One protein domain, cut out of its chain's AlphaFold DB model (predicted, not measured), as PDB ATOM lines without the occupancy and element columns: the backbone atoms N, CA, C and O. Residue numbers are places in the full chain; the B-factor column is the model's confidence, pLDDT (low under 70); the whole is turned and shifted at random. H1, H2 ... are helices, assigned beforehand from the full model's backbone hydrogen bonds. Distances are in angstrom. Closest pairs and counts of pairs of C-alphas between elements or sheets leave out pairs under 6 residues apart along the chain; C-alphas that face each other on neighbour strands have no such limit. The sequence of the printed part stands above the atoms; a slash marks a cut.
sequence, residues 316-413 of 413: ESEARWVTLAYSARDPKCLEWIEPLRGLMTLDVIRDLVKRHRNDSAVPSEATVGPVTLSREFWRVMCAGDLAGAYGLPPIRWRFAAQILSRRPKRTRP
ATOM      1  N   GLU A 316    -115.641 185.805  84.927       96.62
ATOM      2  CA  GLU A 316    -115.250 185.389  83.574       96.62
ATOM      3  C   GLU A 316    -114.743 183.937  83.531       96.62
ATOM      4  O   GLU A 316    -115.052 183.196  82.598       96.62
ATOM      5  N   SER A 317    -113.986 183.504  84.544       96.88
ATOM      6  CA  SER A 317    -113.490 182.125  84.626       96.88
ATOM      7  C   SER A 317    -114.643 181.120  84.693       96.88
ATOM      8  O   SER A 317    -114.621 180.113  83.984       96.88
ATOM      9  N   GLU A 318    -115.685 181.416  85.476       97.19
ATOM     10  CA  GLU A 318    -116.902 180.598  85.519       97.19
ATOM     11  C   GLU A 318    -117.655 180.646  84.190       97.19
ATOM     12  O   GLU A 318    -118.042 179.600  83.674       97.19
ATOM     13  N   ALA A 319    -117.790 181.822  83.574       97.44
ATOM     14  CA  ALA A 319    -118.413 181.970  82.263       97.44
ATOM     15  C   ALA A 319    -117.735 181.103  81.189       97.44
ATOM     16  O   ALA A 319    -118.414 180.435  80.399       97.44
ATOM     17  N   ARG A 320    -116.399 181.063  81.173       97.19
ATOM     18  CA  ARG A 320    -115.608 180.230  80.254       97.19
ATOM     19  C   ARG A 320    -115.774 178.745  80.545       97.19
ATOM     20  O   ARG A 320    -115.998 177.972  79.614       97.19
ATOM     21  N   TRP A 321    -115.738 178.355  81.816       97.69
ATOM     22  CA  TRP A 321    -115.940 176.967  82.225       97.69
ATOM     23  C   TRP A 321    -117.331 176.448  81.850       97.69
ATOM     24  O   TRP A 321    -117.465 175.410  81.203       97.69
ATOM     25  N   VAL A 322    -118.369 177.225  82.164       97.44
ATOM     26  CA  VAL A 322    -119.757 176.938  81.793       97.44
ATOM     27  C   VAL A 322    -119.906 176.839  80.273       97.44
ATOM     28  O   VAL A 322    -120.536 175.907  79.771       97.44
ATOM     29  N   THR A 323    -119.281 177.751  79.522       97.00
ATOM     30  CA  THR A 323    -119.285 177.708  78.051       97.00
ATOM     31  C   THR A 323    -118.645 176.422  77.525       97.00
ATOM     32  O   THR A 323    -119.206 175.771  76.640       97.00
ATOM     33  N   LEU A 324    -117.501 176.018  78.087       97.38
ATOM     34  CA  LEU A 324    -116.833 174.774  77.713       97.38
ATOM     35  C   LEU A 324    -117.733 173.560  77.988       97.38
ATOM     36  O   LEU A 324    -117.911 172.723  77.101       97.38
ATOM     37  N   ALA A 325    -118.362 173.497  79.161       96.94
ATOM     38  CA  ALA A 325    -119.267 172.413  79.530       96.94
ATOM     39  C   ALA A 325    -120.488 172.315  78.596       96.94
ATOM     40  O   ALA A 325    -120.794 171.228  78.101       96.94
ATOM     41  N   TYR A 326    -121.139 173.436  78.260       96.69
ATOM     42  CA  TYR A 326    -122.238 173.443  77.285       96.69
ATOM     43  C   TYR A 326    -121.794 173.002  75.889       96.69
ATOM     44  O   TYR A 326    -122.516 172.271  75.203       96.69
ATOM     45  N   SER A 327    -120.598 173.413  75.461       95.94
ATOM     46  CA  SER A 327    -120.082 173.078  74.130       95.94
ATOM     47  C   SER A 327    -119.848 171.574  73.924       95.94
ATOM     48  O   SER A 327    -119.887 171.112  72.785       95.94
ATOM     49  N   ALA A 328    -119.706 170.798  75.008       94.69
ATOM     50  CA  ALA A 328    -119.593 169.340  74.960       94.69
ATOM     51  C   ALA A 328    -120.907 168.629  74.569       94.69
ATOM     52  O   ALA A 328    -120.876 167.464  74.169       94.69
ATOM     53  N   ARG A 329    -122.062 169.317  74.645       92.75
ATOM     54  CA  ARG A 329    -123.400 168.809  74.257       92.75
ATOM     55  C   ARG A 329    -123.811 167.496  74.945       92.75
ATOM     56  O   ARG A 329    -124.549 166.692  74.371       92.75
ATOM     57  N   ASP A 330    -123.349 167.288  76.172       91.00
ATOM     58  CA  ASP A 330    -123.734 166.175  77.043       91.00
ATOM     59  C   ASP A 330    -124.181 166.763  78.390       91.00
ATOM     60  O   ASP A 330    -123.350 167.358  79.076       91.00
ATOM     61  N   PRO A 331    -125.460 166.627  78.792       91.06
ATOM     62  CA  PRO A 331    -125.953 167.163  80.061       91.06
ATOM     63  C   PRO A 331    -125.135 166.722  81.280       91.06
ATOM     64  O   PRO A 331    -124.989 167.501  82.216       91.06
ATOM     65  N   LYS A 332    -124.521 165.529  81.247       90.81
ATOM     66  CA  LYS A 332    -123.649 165.047  82.333       90.81
ATOM     67  C   LYS A 332    -122.389 165.896  82.514       90.81
ATOM     68  O   LYS A 332    -121.821 165.936  83.596       90.81
ATOM     69  N   CYS A 333    -121.946 166.600  81.470       92.44
ATOM     70  CA  CYS A 333    -120.821 167.532  81.572       92.44
ATOM     71  C   CYS A 333    -121.149 168.735  82.469       92.44
ATOM     72  O   CYS A 333    -120.238 169.328  83.038       92.44
ATOM     73  N   LEU A 334    -122.432 169.084  82.621       94.38
ATOM     74  CA  LEU A 334    -122.858 170.212  83.452       94.38
ATOM     75  C   LEU A 334    -122.751 169.910  84.952       94.38
ATOM     76  O   LEU A 334    -122.611 170.839  85.742       94.38
ATOM     77  N   GLU A 335    -122.742 168.633  85.349       94.69
ATOM     78  CA  GLU A 335    -122.557 168.208  86.747       94.69
ATOM     79  C   GLU A 335    -121.191 168.641  87.310       94.69
ATOM     80  O   GLU A 335    -121.032 168.771  88.521       94.69
ATOM     81  N   TRP A 336    -120.220 168.940  86.438       95.06
ATOM     82  CA  TRP A 336    -118.889 169.426  86.812       95.06
ATOM     83  C   TRP A 336    -118.792 170.944  86.997       95.06
ATOM     84  O   TRP A 336    -117.729 171.444  87.368       95.06
ATOM     85  N   ILE A 337    -119.871 171.695  86.761       94.75
ATOM     86  CA  ILE A 337    -119.859 173.150  86.950       94.75
ATOM     87  C   ILE A 337    -119.702 173.506  88.427       94.75
ATOM     88  O   ILE A 337    -118.805 174.274  88.761       94.75
ATOM     89  N   GLU A 338    -120.512 172.912  89.303       94.94
ATOM     90  CA  GLU A 338    -120.497 173.248  90.728       94.94
ATOM     91  C   GLU A 338    -119.228 172.770  91.457       94.94
ATOM     92  O   GLU A 338    -118.601 173.590  92.125       94.94
ATOM     93  N   PRO A 339    -118.759 171.511  91.297       96.12
ATOM     94  CA  PRO A 339    -117.553 171.044  91.987       96.12
ATOM     95  C   PRO A 339    -116.297 171.855  91.655       96.12
ATOM     96  O   PRO A 339    -115.407 171.980  92.487       96.12
ATOM     97  N   LEU A 340    -116.213 172.402  90.437       96.38
ATOM     98  CA  LEU A 340    -115.051 173.147  89.947       96.38
ATOM     99  C   LEU A 340    -115.294 174.662  89.864       96.38
ATOM    100  O   LEU A 340    -114.515 175.390  89.235       96.38
ATOM    101  N   ARG A 341    -116.371 175.150  90.490       94.31
ATOM    102  CA  ARG A 341    -116.729 176.567  90.518       94.31
ATOM    103  C   ARG A 341    -115.564 177.403  91.057       94.31
ATOM    104  O   ARG A 341    -114.968 177.079  92.078       94.31
ATOM    105  N   GLY A 342    -115.208 178.464  90.334       93.19
ATOM    106  CA  GLY A 342    -114.092 179.352  90.682       93.19
ATOM    107  C   GLY A 342    -112.682 178.763  90.504       93.19
ATOM    108  O   GLY A 342    -111.710 179.505  90.613       93.19
ATOM    109  N   LEU A 343    -112.539 177.470  90.185       96.44
ATOM    110  CA  LEU A 343    -111.230 176.816  90.054       96.44
ATOM    111  C   LEU A 343    -110.704 176.789  88.610       96.44
ATOM    112  O   LEU A 343    -109.495 176.776  88.390       96.44
ATOM    113  N   MET A 344    -111.588 176.791  87.610       97.38
ATOM    114  CA  MET A 344    -111.234 176.553  86.200       97.38
ATOM    115  C   MET A 344    -110.768 177.813  85.455       97.38
ATOM    116  O   MET A 344    -111.370 178.244  84.466       97.38
ATOM    117  N   THR A 345    -109.668 178.406  85.918       96.38
ATOM    118  CA  THR A 345    -109.010 179.534  85.239       96.38
ATOM    119  C   THR A 345    -108.312 179.092  83.947       96.38
ATOM    120  O   THR A 345    -108.074 177.903  83.716       96.38
ATOM    121  N   LEU A 346    -107.929 180.053  83.093       94.81
ATOM    122  CA  LEU A 346    -107.117 179.764  81.904       94.81
ATOM    123  C   LEU A 346    -105.818 179.029  82.268       94.81
ATOM    124  O   LEU A 346    -105.421 178.105  81.565       94.81
ATOM    125  N   ASP A 347    -105.169 179.412  83.365       95.62
ATOM    126  CA  ASP A 347    -103.906 178.812  83.799       95.62
ATOM    127  C   ASP A 347    -104.072 177.349  84.181       95.62
ATOM    128  O   ASP A 347    -103.286 176.516  83.731       95.62
ATOM    129  N   VAL A 348    -105.142 177.026  84.910       97.12
ATOM    130  CA  VAL A 348    -105.491 175.643  85.250       97.12
ATOM    131  C   VAL A 348    -105.756 174.826  83.986       97.12
ATOM    132  O   VAL A 348    -105.203 173.742  83.823       97.12
ATOM    133  N   ILE A 349    -106.533 175.356  83.037       97.12
ATOM    134  CA  ILE A 349    -106.792 174.669  81.762       97.12
ATOM    135  C   ILE A 349    -105.489 174.439  80.982       97.12
ATOM    136  O   ILE A 349    -105.260 173.339  80.474       97.12
ATOM    137  N   ARG A 350    -104.621 175.455  80.876       95.94
ATOM    138  CA  ARG A 350    -103.334 175.342  80.170       95.94
ATOM    139  C   ARG A 350    -102.446 174.287  80.807       95.94
ATOM    140  O   ARG A 350    -101.846 173.488  80.093       95.94
ATOM    141  N   ASP A 351    -102.364 174.287  82.127       96.69
ATOM    142  CA  ASP A 351    -101.573 173.338  82.893       96.69
ATOM    143  C   ASP A 351    -102.065 171.893  82.702       96.69
ATOM    144  O   ASP A 351    -101.273 171.022  82.335       96.69
ATOM    145  N   LEU A 352    -103.379 171.655  82.787       97.44
ATOM    146  CA  LEU A 352    -103.976 170.348  82.489       97.44
ATOM    147  C   LEU A 352    -103.657 169.877  81.064       97.44
ATOM    148  O   LEU A 352    -103.283 168.722  80.856       97.44
ATOM    149  N   VAL A 353    -103.759 170.770  80.074       96.88
ATOM    150  CA  VAL A 353    -103.398 170.467  78.681       96.88
ATOM    151  C   VAL A 353    -101.911 170.114  78.566       96.88
ATOM    152  O   VAL A 353    -101.576 169.139  77.893       96.88
ATOM    153  N   LYS A 354    -101.012 170.871  79.207       96.44
ATOM    154  CA  LYS A 354     -99.560 170.618  79.159       96.44
ATOM    155  C   LYS A 354     -99.200 169.264  79.752       96.44
ATOM    156  O   LYS A 354     -98.434 168.531  79.128       96.44
ATOM    157  N   ARG A 355     -99.761 168.942  80.918       97.00
ATOM    158  CA  ARG A 355     -99.462 167.706  81.646       97.00
ATOM    159  C   ARG A 355    -100.038 166.479  80.951       97.00
ATOM    160  O   ARG A 355     -99.313 165.514  80.760       97.00
ATOM    161  N   HIS A 356    -101.301 166.540  80.529       97.69
ATOM    162  CA  HIS A 356    -102.062 165.320  80.249       97.69
ATOM    163  C   HIS A 356    -102.392 165.072  78.776       97.69
ATOM    164  O   HIS A 356    -102.744 163.951  78.418       97.69
ATOM    165  N   ARG A 357    -102.262 166.048  77.858       96.38
ATOM    166  CA  ARG A 357    -102.684 165.844  76.446       96.38
ATOM    167  C   ARG A 357    -102.027 164.641  75.756       96.38
ATOM    168  O   ARG A 357    -102.598 164.072  74.824       96.38
ATOM    169  N   ASN A 358    -100.824 164.280  76.204       97.12
ATOM    170  CA  ASN A 358    -100.001 163.212  75.644       97.12
ATOM    171  C   ASN A 358    -100.100 161.885  76.412       97.12
ATOM    172  O   ASN A 358     -99.444 160.922  76.005       97.12
ATOM    173  N   ASP A 359    -100.911 161.810  77.467       97.44
ATOM    174  CA  ASP A 359    -101.068 160.587  78.249       97.44
ATOM    175  C   ASP A 359    -101.733 159.494  77.407       97.44
ATOM    176  O   ASP A 359    -102.642 159.736  76.606       97.44
ATOM    177  N   SER A 360    -101.261 158.258  77.568       95.12
ATOM    178  CA  SER A 360    -101.801 157.098  76.855       95.12
ATOM    179  C   SER A 360    -103.104 156.575  77.457       95.12
ATOM    180  O   SER A 360    -103.775 155.769  76.818       95.12
ATOM    181  N   ALA A 361    -103.465 157.006  78.664       96.25
ATOM    182  CA  ALA A 361    -104.673 156.616  79.382       96.25
ATOM    183  C   ALA A 361    -105.326 157.840  80.030       96.25
ATOM    184  O   ALA A 361    -104.680 158.872  80.206       96.25
ATOM    185  N   VAL A 362    -106.611 157.721  80.365       96.56
ATOM    186  CA  VAL A 362    -107.335 158.764  81.103       96.56
ATOM    187  C   VAL A 362    -106.699 158.944  82.491       96.56
ATOM    188  O   VAL A 362    -106.626 157.959  83.226       96.56
ATOM    189  N   PRO A 363    -106.265 160.157  82.877       96.06
ATOM    190  CA  PRO A 363    -105.666 160.388  84.191       96.06
ATOM    191  C   PRO A 363    -106.671 160.138  85.325       96.06
ATOM    192  O   PRO A 363    -107.721 160.779  85.351       96.06
ATOM    193  N   SER A 364    -106.350 159.227  86.253       92.06
ATOM    194  CA  SER A 364    -107.201 158.888  87.412       92.06
ATOM    195  C   SER A 364    -106.878 159.688  88.676       92.06
ATOM    196  O   SER A 364    -107.767 159.915  89.487       92.06
ATOM    197  N   GLU A 365    -105.631 160.149  88.819       91.62
ATOM    198  CA  GLU A 365    -105.135 160.862  90.011       91.62
ATOM    199  C   GLU A 365    -104.987 162.377  89.792       91.62
ATOM    200  O   GLU A 365    -104.399 163.081  90.612       91.62
ATOM    201  N   ALA A 366    -105.456 162.898  88.655       95.75
ATOM    202  CA  ALA A 366    -105.374 164.327  88.379       95.75
ATOM    203  C   ALA A 366    -106.313 165.098  89.315       95.75
ATOM    204  O   ALA A 366    -107.443 164.674  89.557       95.75
ATOM    205  N   THR A 367    -105.862 166.250  89.807       97.00
ATOM    206  CA  THR A 367    -106.640 167.098  90.714       97.00
ATOM    207  C   THR A 367    -106.645 168.552  90.262       97.00
ATOM    208  O   THR A 367    -105.714 169.031  89.612       97.00
ATOM    209  N   VAL A 368    -107.705 169.268  90.631       97.00
ATOM    210  CA  VAL A 368    -107.781 170.731  90.581       97.00
ATOM    211  C   VAL A 368    -108.251 171.204  91.951       97.00
ATOM    212  O   VAL A 368    -109.384 170.947  92.356       97.00
ATOM    213  N   GLY A 369    -107.363 171.868  92.694       94.69
ATOM    214  CA  GLY A 369    -107.622 172.190  94.097       94.69
ATOM    215  C   GLY A 369    -107.935 170.916  94.903       94.69
ATOM    216  O   GLY A 369    -107.163 169.959  94.822       94.69
ATOM    217  N   PRO A 370    -109.048 170.867  95.660       95.44
ATOM    218  CA  PRO A 370    -109.435 169.689  96.437       95.44
ATOM    219  C   PRO A 370    -110.174 168.612  95.618       95.44
ATOM    220  O   PRO A 370    -110.589 167.603  96.184       95.44
ATOM    221  N   VAL A 371    -110.394 168.821  94.315       97.06
ATOM    222  CA  VAL A 371    -111.262 167.964  93.496       97.06
ATOM    223  C   VAL A 371    -110.441 166.990  92.662       97.06
ATOM    224  O   VAL A 371    -109.627 167.410  91.838       97.06
ATOM    225  N   THR A 372    -110.700 165.691  92.820       97.00
ATOM    226  CA  THR A 372    -110.164 164.639  91.944       97.00
ATOM    227  C   THR A 372    -110.967 164.555  90.650       97.00
ATOM    228  O   THR A 372    -112.197 164.488  90.659       97.00
ATOM    229  N   LEU A 373    -110.265 164.556  89.520       96.56
ATOM    230  CA  LEU A 373    -110.848 164.608  88.187       96.56
ATOM    231  C   LEU A 373    -111.207 163.201  87.702       96.56
ATOM    232  O   LEU A 373    -110.334 162.359  87.496       96.56
ATOM    233  N   SER A 374    -112.497 162.946  87.480       94.19
ATOM    234  CA  SER A 374    -112.960 161.654  86.968       94.19
ATOM    235  C   SER A 374    -112.887 161.567  85.437       94.19
ATOM    236  O   SER A 374    -112.596 162.529  84.720       94.19
ATOM    237  N   ARG A 375    -113.242 160.398  84.899       93.12
ATOM    238  CA  ARG A 375    -113.417 160.183  83.457       93.12
ATOM    239  C   ARG A 375    -114.437 161.142  82.824       93.12
ATOM    240  O   ARG A 375    -114.276 161.531  81.667       93.12
ATOM    241  N   GLU A 376    -115.484 161.510  83.553       91.62
ATOM    242  CA  GLU A 376    -116.542 162.425  83.122       91.62
ATOM    243  C   GLU A 376    -116.021 163.860  82.992       91.62
ATOM    244  O   GLU A 376    -116.352 164.522  82.011       91.62
ATOM    245  N   PHE A 377    -115.130 164.309  83.884       95.81
ATOM    246  CA  PHE A 377    -114.429 165.586  83.717       95.81
ATOM    247  C   PHE A 377    -113.629 165.602  82.410       95.81
ATOM    248  O   PHE A 377    -113.744 166.515  81.590       95.81
ATOM    249  N   TRP A 378    -112.858 164.541  82.160       96.50
ATOM    250  CA  TRP A 378    -112.060 164.435  80.941       96.50
ATOM    251  C   TRP A 378    -112.914 164.367  79.669       96.50
ATOM    252  O   TRP A 378    -112.441 164.753  78.596       96.50
ATOM    253  N   ARG A 379    -114.189 163.953  79.762       95.31
ATOM    254  CA  ARG A 379    -115.150 164.088  78.656       95.31
ATOM    255  C   ARG A 379    -115.392 165.552  78.304       95.31
ATOM    256  O   ARG A 379    -115.383 165.857  77.114       95.31
ATOM    257  N   VAL A 380    -115.540 166.437  79.294       96.38
ATOM    258  CA  VAL A 380    -115.672 167.889  79.069       96.38
ATOM    259  C   VAL A 380    -114.467 168.411  78.293       96.38
ATOM    260  O   VAL A 380    -114.623 169.038  77.250       96.38
ATOM    261  N   MET A 381    -113.259 168.069  78.744       97.00
ATOM    262  CA  MET A 381    -112.007 168.522  78.127       97.00
ATOM    263  C   MET A 381    -111.805 167.988  76.700       97.00
ATOM    264  O   MET A 381    -111.232 168.677  75.856       97.00
ATOM    265  N   CYS A 382    -112.262 166.761  76.419       96.00
ATOM    266  CA  CYS A 382    -112.117 166.132  75.104       96.00
ATOM    267  C   CYS A 382    -113.198 166.548  74.097       96.00
ATOM    268  O   CYS A 382    -112.908 166.600  72.903       96.00
ATOM    269  N   ALA A 383    -114.439 166.763  74.547       95.50
ATOM    270  CA  ALA A 383    -115.577 167.083  73.682       95.50
ATOM    271  C   ALA A 383    -115.854 168.588  73.565       95.50
ATOM    272  O   ALA A 383    -116.466 169.014  72.587       95.50
ATOM    273  N   GLY A 384    -115.449 169.374  74.562       95.75
ATOM    274  CA  GLY A 384    -115.692 170.806  74.613       95.75
ATOM    275  C   GLY A 384    -114.809 171.611  73.656       95.75
ATOM    276  O   GLY A 384    -113.673 171.250  73.344       95.75
ATOM    277  N   ASP A 385    -115.330 172.750  73.214       94.94
ATOM    278  CA  ASP A 385    -114.640 173.722  72.373       94.94
ATOM    279  C   ASP A 385    -113.716 174.622  73.209       94.94
ATOM    280  O   ASP A 385    -114.035 175.765  73.547       94.94
ATOM    281  N   LEU A 386    -112.526 174.105  73.525       94.69
ATOM    282  CA  LEU A 386    -111.463 174.861  74.201       94.69
ATOM    283  C   LEU A 386    -111.043 176.119  73.423       94.69
ATOM    284  O   LEU A 386    -110.646 177.119  74.026       94.69
ATOM    285  N   ALA A 387    -111.150 176.098  72.093       91.81
ATOM    286  CA  ALA A 387    -110.805 177.244  71.266       91.81
ATOM    287  C   ALA A 387    -111.846 178.362  71.391       91.81
ATOM    288  O   ALA A 387    -111.490 179.543  71.365       91.81
ATOM    289  N   GLY A 388    -113.128 178.016  71.481       90.62
ATOM    290  CA  GLY A 388    -114.224 178.946  71.737       90.62
ATOM    291  C   GLY A 388    -114.212 179.486  73.165       90.62
ATOM    292  O   GLY A 388    -114.269 180.698  73.356       90.62
ATOM    293  N   ALA A 389    -114.080 178.604  74.157       94.38
ATOM    294  CA  ALA A 389    -114.183 178.966  75.568       94.38
ATOM    295  C   ALA A 389    -112.930 179.658  76.127       94.38
ATOM    296  O   ALA A 389    -113.059 180.564  76.943       94.38
ATOM    297  N   TYR A 390    -111.727 179.273  75.693       93.69
ATOM    298  CA  TYR A 390    -110.463 179.761  76.267       93.69
ATOM    299  C   TYR A 390    -109.495 180.352  75.233       93.69
ATOM    300  O   TYR A 390    -108.403 180.770  75.597       93.69
ATOM    301  N   GLY A 391    -109.860 180.397  73.946       90.31
ATOM    302  CA  GLY A 391    -108.968 180.909  72.896       90.31
ATOM    303  C   GLY A 391    -107.786 179.987  72.574       90.31
ATOM    304  O   GLY A 391    -106.871 180.400  71.866       90.31
ATOM    305  N   LEU A 392    -107.793 178.749  73.078       92.12
ATOM    306  CA  LEU A 392    -106.702 177.798  72.878       92.12
ATOM    307  C   LEU A 392    -106.620 177.304  71.425       92.12
ATOM    308  O   LEU A 392    -107.643 177.232  70.736       92.12
ATOM    309  N   PRO A 393    -105.427 176.902  70.949       91.31
ATOM    310  CA  PRO A 393    -105.322 176.166  69.695       91.31
ATOM    311  C   PRO A 393    -106.069 174.822  69.784       91.31
ATOM    312  O   PRO A 393    -106.316 174.325  70.886       91.31
ATOM    313  N   PRO A 394    -106.405 174.183  68.646       90.81
ATOM    314  CA  PRO A 394    -107.003 172.851  68.649       90.81
ATOM    315  C   PRO A 394    -106.148 171.848  69.437       90.81
ATOM    316  O   PRO A 394    -104.986 171.606  69.104       90.81
ATOM    317  N   ILE A 395    -106.731 171.248  70.478       93.81
ATOM    318  CA  ILE A 395    -106.045 170.282  71.340       93.81
ATOM    319  C   ILE A 395    -106.411 168.858  70.921       93.81
ATOM    320  O   ILE A 395    -107.583 168.502  70.813       93.81
ATOM    321  N   ARG A 396    -105.392 168.017  70.714       93.88
ATOM    322  CA  ARG A 396    -105.549 166.570  70.519       93.88
ATOM    323  C   ARG A 396    -105.175 165.838  71.804       93.88
ATOM    324  O   ARG A 396    -104.005 165.813  72.170       93.88
ATOM    325  N   TRP A 397    -106.160 165.208  72.434       96.19
ATOM    326  CA  TRP A 397    -105.957 164.334  73.589       96.19
ATOM    327  C   TRP A 397    -105.700 162.899  73.118       96.19
ATOM    328  O   TRP A 397    -106.552 162.313  72.443       96.19
ATOM    329  N   ARG A 398    -104.546 162.310  73.456       96.75
ATOM    330  CA  ARG A 398    -104.193 160.942  73.020       96.75
ATOM    331  C   ARG A 398    -105.153 159.873  73.551       96.75
ATOM    332  O   ARG A 398    -105.446 158.916  72.838       96.75
ATOM    333  N   PHE A 399    -105.715 160.076  74.739       95.94
ATOM    334  CA  PHE A 399    -106.709 159.182  75.335       95.94
ATOM    335  C   PHE A 399    -108.165 159.482  74.924       95.94
ATOM    336  O   PHE A 399    -109.067 158.786  75.386       95.94
ATOM    337  N   ALA A 400    -108.442 160.464  74.048       95.56
ATOM    338  CA  ALA A 400    -109.821 160.860  73.699       95.56
ATOM    339  C   ALA A 400    -110.699 159.680  73.255       95.56
ATOM    340  O   ALA A 400    -111.867 159.595  73.631       95.56
ATOM    341  N   ALA A 401    -110.130 158.744  72.486       94.06
ATOM    342  CA  ALA A 401    -110.835 157.567  71.979       94.06
ATOM    343  C   ALA A 401    -111.327 156.613  73.087       94.06
ATOM    344  O   ALA A 401    -112.222 155.810  72.841       94.06
ATOM    345  N   GLN A 402    -110.767 156.704  74.296       93.50
ATOM    346  CA  GLN A 402    -111.198 155.919  75.454       93.50
ATOM    347  C   GLN A 402    -112.442 156.517  76.121       93.50
ATOM    348  O   GLN A 402    -113.128 155.817  76.860       93.50
ATOM    349  N   ILE A 403    -112.747 157.800  75.896       91.12
ATOM    350  CA  ILE A 403    -113.850 158.515  76.561       91.12
ATOM    351  C   ILE A 403    -114.976 158.832  75.582       91.12
ATOM    352  O   ILE A 403    -116.153 158.654  75.905       91.12
ATOM    353  N   LEU A 404    -114.616 159.315  74.396       90.56
ATOM    354  CA  LEU A 404    -115.560 159.676  73.354       90.56
ATOM    355  C   LEU A 404    -115.953 158.406  72.606       90.56
ATOM    356  O   LEU A 404    -115.164 157.851  71.838       90.56
ATOM    357  N   SER A 405    -117.182 157.935  72.814       73.44
ATOM    358  CA  SER A 405    -117.720 156.885  71.959       73.44
ATOM    359  C   SER A 405    -117.771 157.412  70.524       73.44
ATOM    360  O   SER A 405    -118.279 158.506  70.258       73.44
ATOM    361  N   ARG A 406    -117.231 156.646  69.569       57.75
ATOM    362  CA  ARG A 406    -117.468 156.920  68.149       57.75
ATOM    363  C   ARG A 406    -118.967 156.756  67.911       57.75
ATOM    364  O   ARG A 406    -119.430 155.641  67.689       57.75
ATOM    365  N   ARG A 407    -119.746 157.841  67.958       53.34
ATOM    366  CA  ARG A 407    -121.076 157.811  67.343       53.34
ATOM    367  C   ARG A 407    -120.848 157.456  65.869       53.34
ATOM    368  O   ARG A 407    -120.013 158.111  65.236       53.34
ATOM    369  N   PRO A 408    -121.514 156.427  65.317       40.06
ATOM    370  CA  PRO A 408    -121.440 156.175  63.887       40.06
ATOM    371  C   PRO A 408    -121.821 157.466  63.163       40.06
ATOM    372  O   PRO A 408    -122.715 158.188  63.618       40.06
ATOM    373  N   LYS A 409    -121.098 157.790  62.080       38.34
ATOM    374  CA  LYS A 409    -121.470 158.884  61.176       38.34
ATOM    375  C   LYS A 409    -122.964 158.728  60.905       38.34
ATOM    376  O   LYS A 409    -123.354 157.746  60.281       38.34
ATOM    377  N   ARG A 410    -123.790 159.654  61.402       36.75
ATOM    378  CA  ARG A 410    -125.175 159.760  60.947       36.75
ATOM    379  C   ARG A 410    -125.084 159.925  59.434       36.75
ATOM    380  O   ARG A 410    -124.546 160.927  58.962       36.75
ATOM    381  N   THR A 411    -125.527 158.914  58.696       33.38
ATOM    382  CA  THR A 411    -125.951 159.083  57.312       33.38
ATOM    383  C   THR A 411    -126.918 160.258  57.317       33.38
ATOM    384  O   THR A 411    -127.867 160.268  58.105       33.38
ATOM    385  N   ARG A 412    -126.586 161.304  56.556       29.03
ATOM    386  CA  ARG A 412    -127.466 162.461  56.380       29.03
ATOM    387  C   ARG A 412    -128.834 161.940  55.897       29.03
ATOM    388  O   ARG A 412    -128.813 161.110  54.986       29.03
ATOM    389  N   PRO A 413    -129.963 162.336  56.510       32.25
ATOM    390  CA  PRO A 413    -131.225 162.342  55.786       32.25
ATOM    391  C   PRO A 413    -131.153 163.339  54.627       32.25
ATOM    392  O   PRO A 413    -130.435 164.361  54.776       32.25
TER     393      PRO A 413
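Overview. This is residues 316 to 413 of the 413 residues of a protein of Trypanosoma conorhini (UniProt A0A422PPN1). A small body of short helices gathers round H4, near its middle: the helical hairpin of H1 and H2 packs on one side of H4 and H6 on another, while H5 packs on H1. H3 stands off to one side and touches no helix, and the tail, residues 405 to 413, sticks out. The printed part has 98 residues with six named helices, H1 to H6 in order, and no named strand; the class is all helix, though under half of the residues, 47, are in named elements. The whole is compact, with a radius of gyration of the C-alphas of 13.3 A, and spans 44 by 29 by 25 A.

Arrangement. Start with H1, residues 316 to 327; its residues 322 to 326 alone touch H2, residues 331 to 336, in a helical hairpin with a shallow tilt of 28 degrees, opposite ways, the closest C-alphas being those of Ala 325 and Cys 333, 5.5 A apart. H2 touches H4, residues 375 to 383, at a steep tilt of 66 degrees, closest at the C-alphas of Cys 333 and Val 380, 5.7 A. H1 and H4 touch only at their ends, about perpendicular at 87 degrees, closest at the C-alphas of Ala 325 and Val 380, 5.8 A. H3, residues 346 to 356, is close but not clearly touching H5, residues 386 to 390, closest at the C-alphas of Leu 346 and Tyr 390, 6.6 A. H5 touches residues 320 to 324 of H1 alone, closest at the C-alphas of Arg 320 and Ala 389, 5.1 A. H6, residues 400 to 403, touches H4, closest at the C-alphas of Cys 382 and Ala 400, 5.9 A. Every O i to N i+4 pair is within hydrogen-bond range in H1, H3, H4 and H5; H2 has 0 of 2, but 3 of 3 O i to N i+3 pairs, and H6 is too short for an i+4 pair.

Along the chain. Find C-alpha 316 at (-115.250, 185.389, 83.574); from there H1 runs 16.3 A. H3 runs 15.4 A from C-alpha 346, and H4 12.2 A. H6 ends at C-alpha 403, (-113.850, 158.515, 76.561).

Size, cuts and confidence. The C-alphas of Pro 370 and Pro 413, the two farthest apart, are 46.7 A apart. The printed part has no cut, and the link from H3 to H4 is long, at 18 residues. Look for low confidence, pLDDT under 70, at residues 406 to 413.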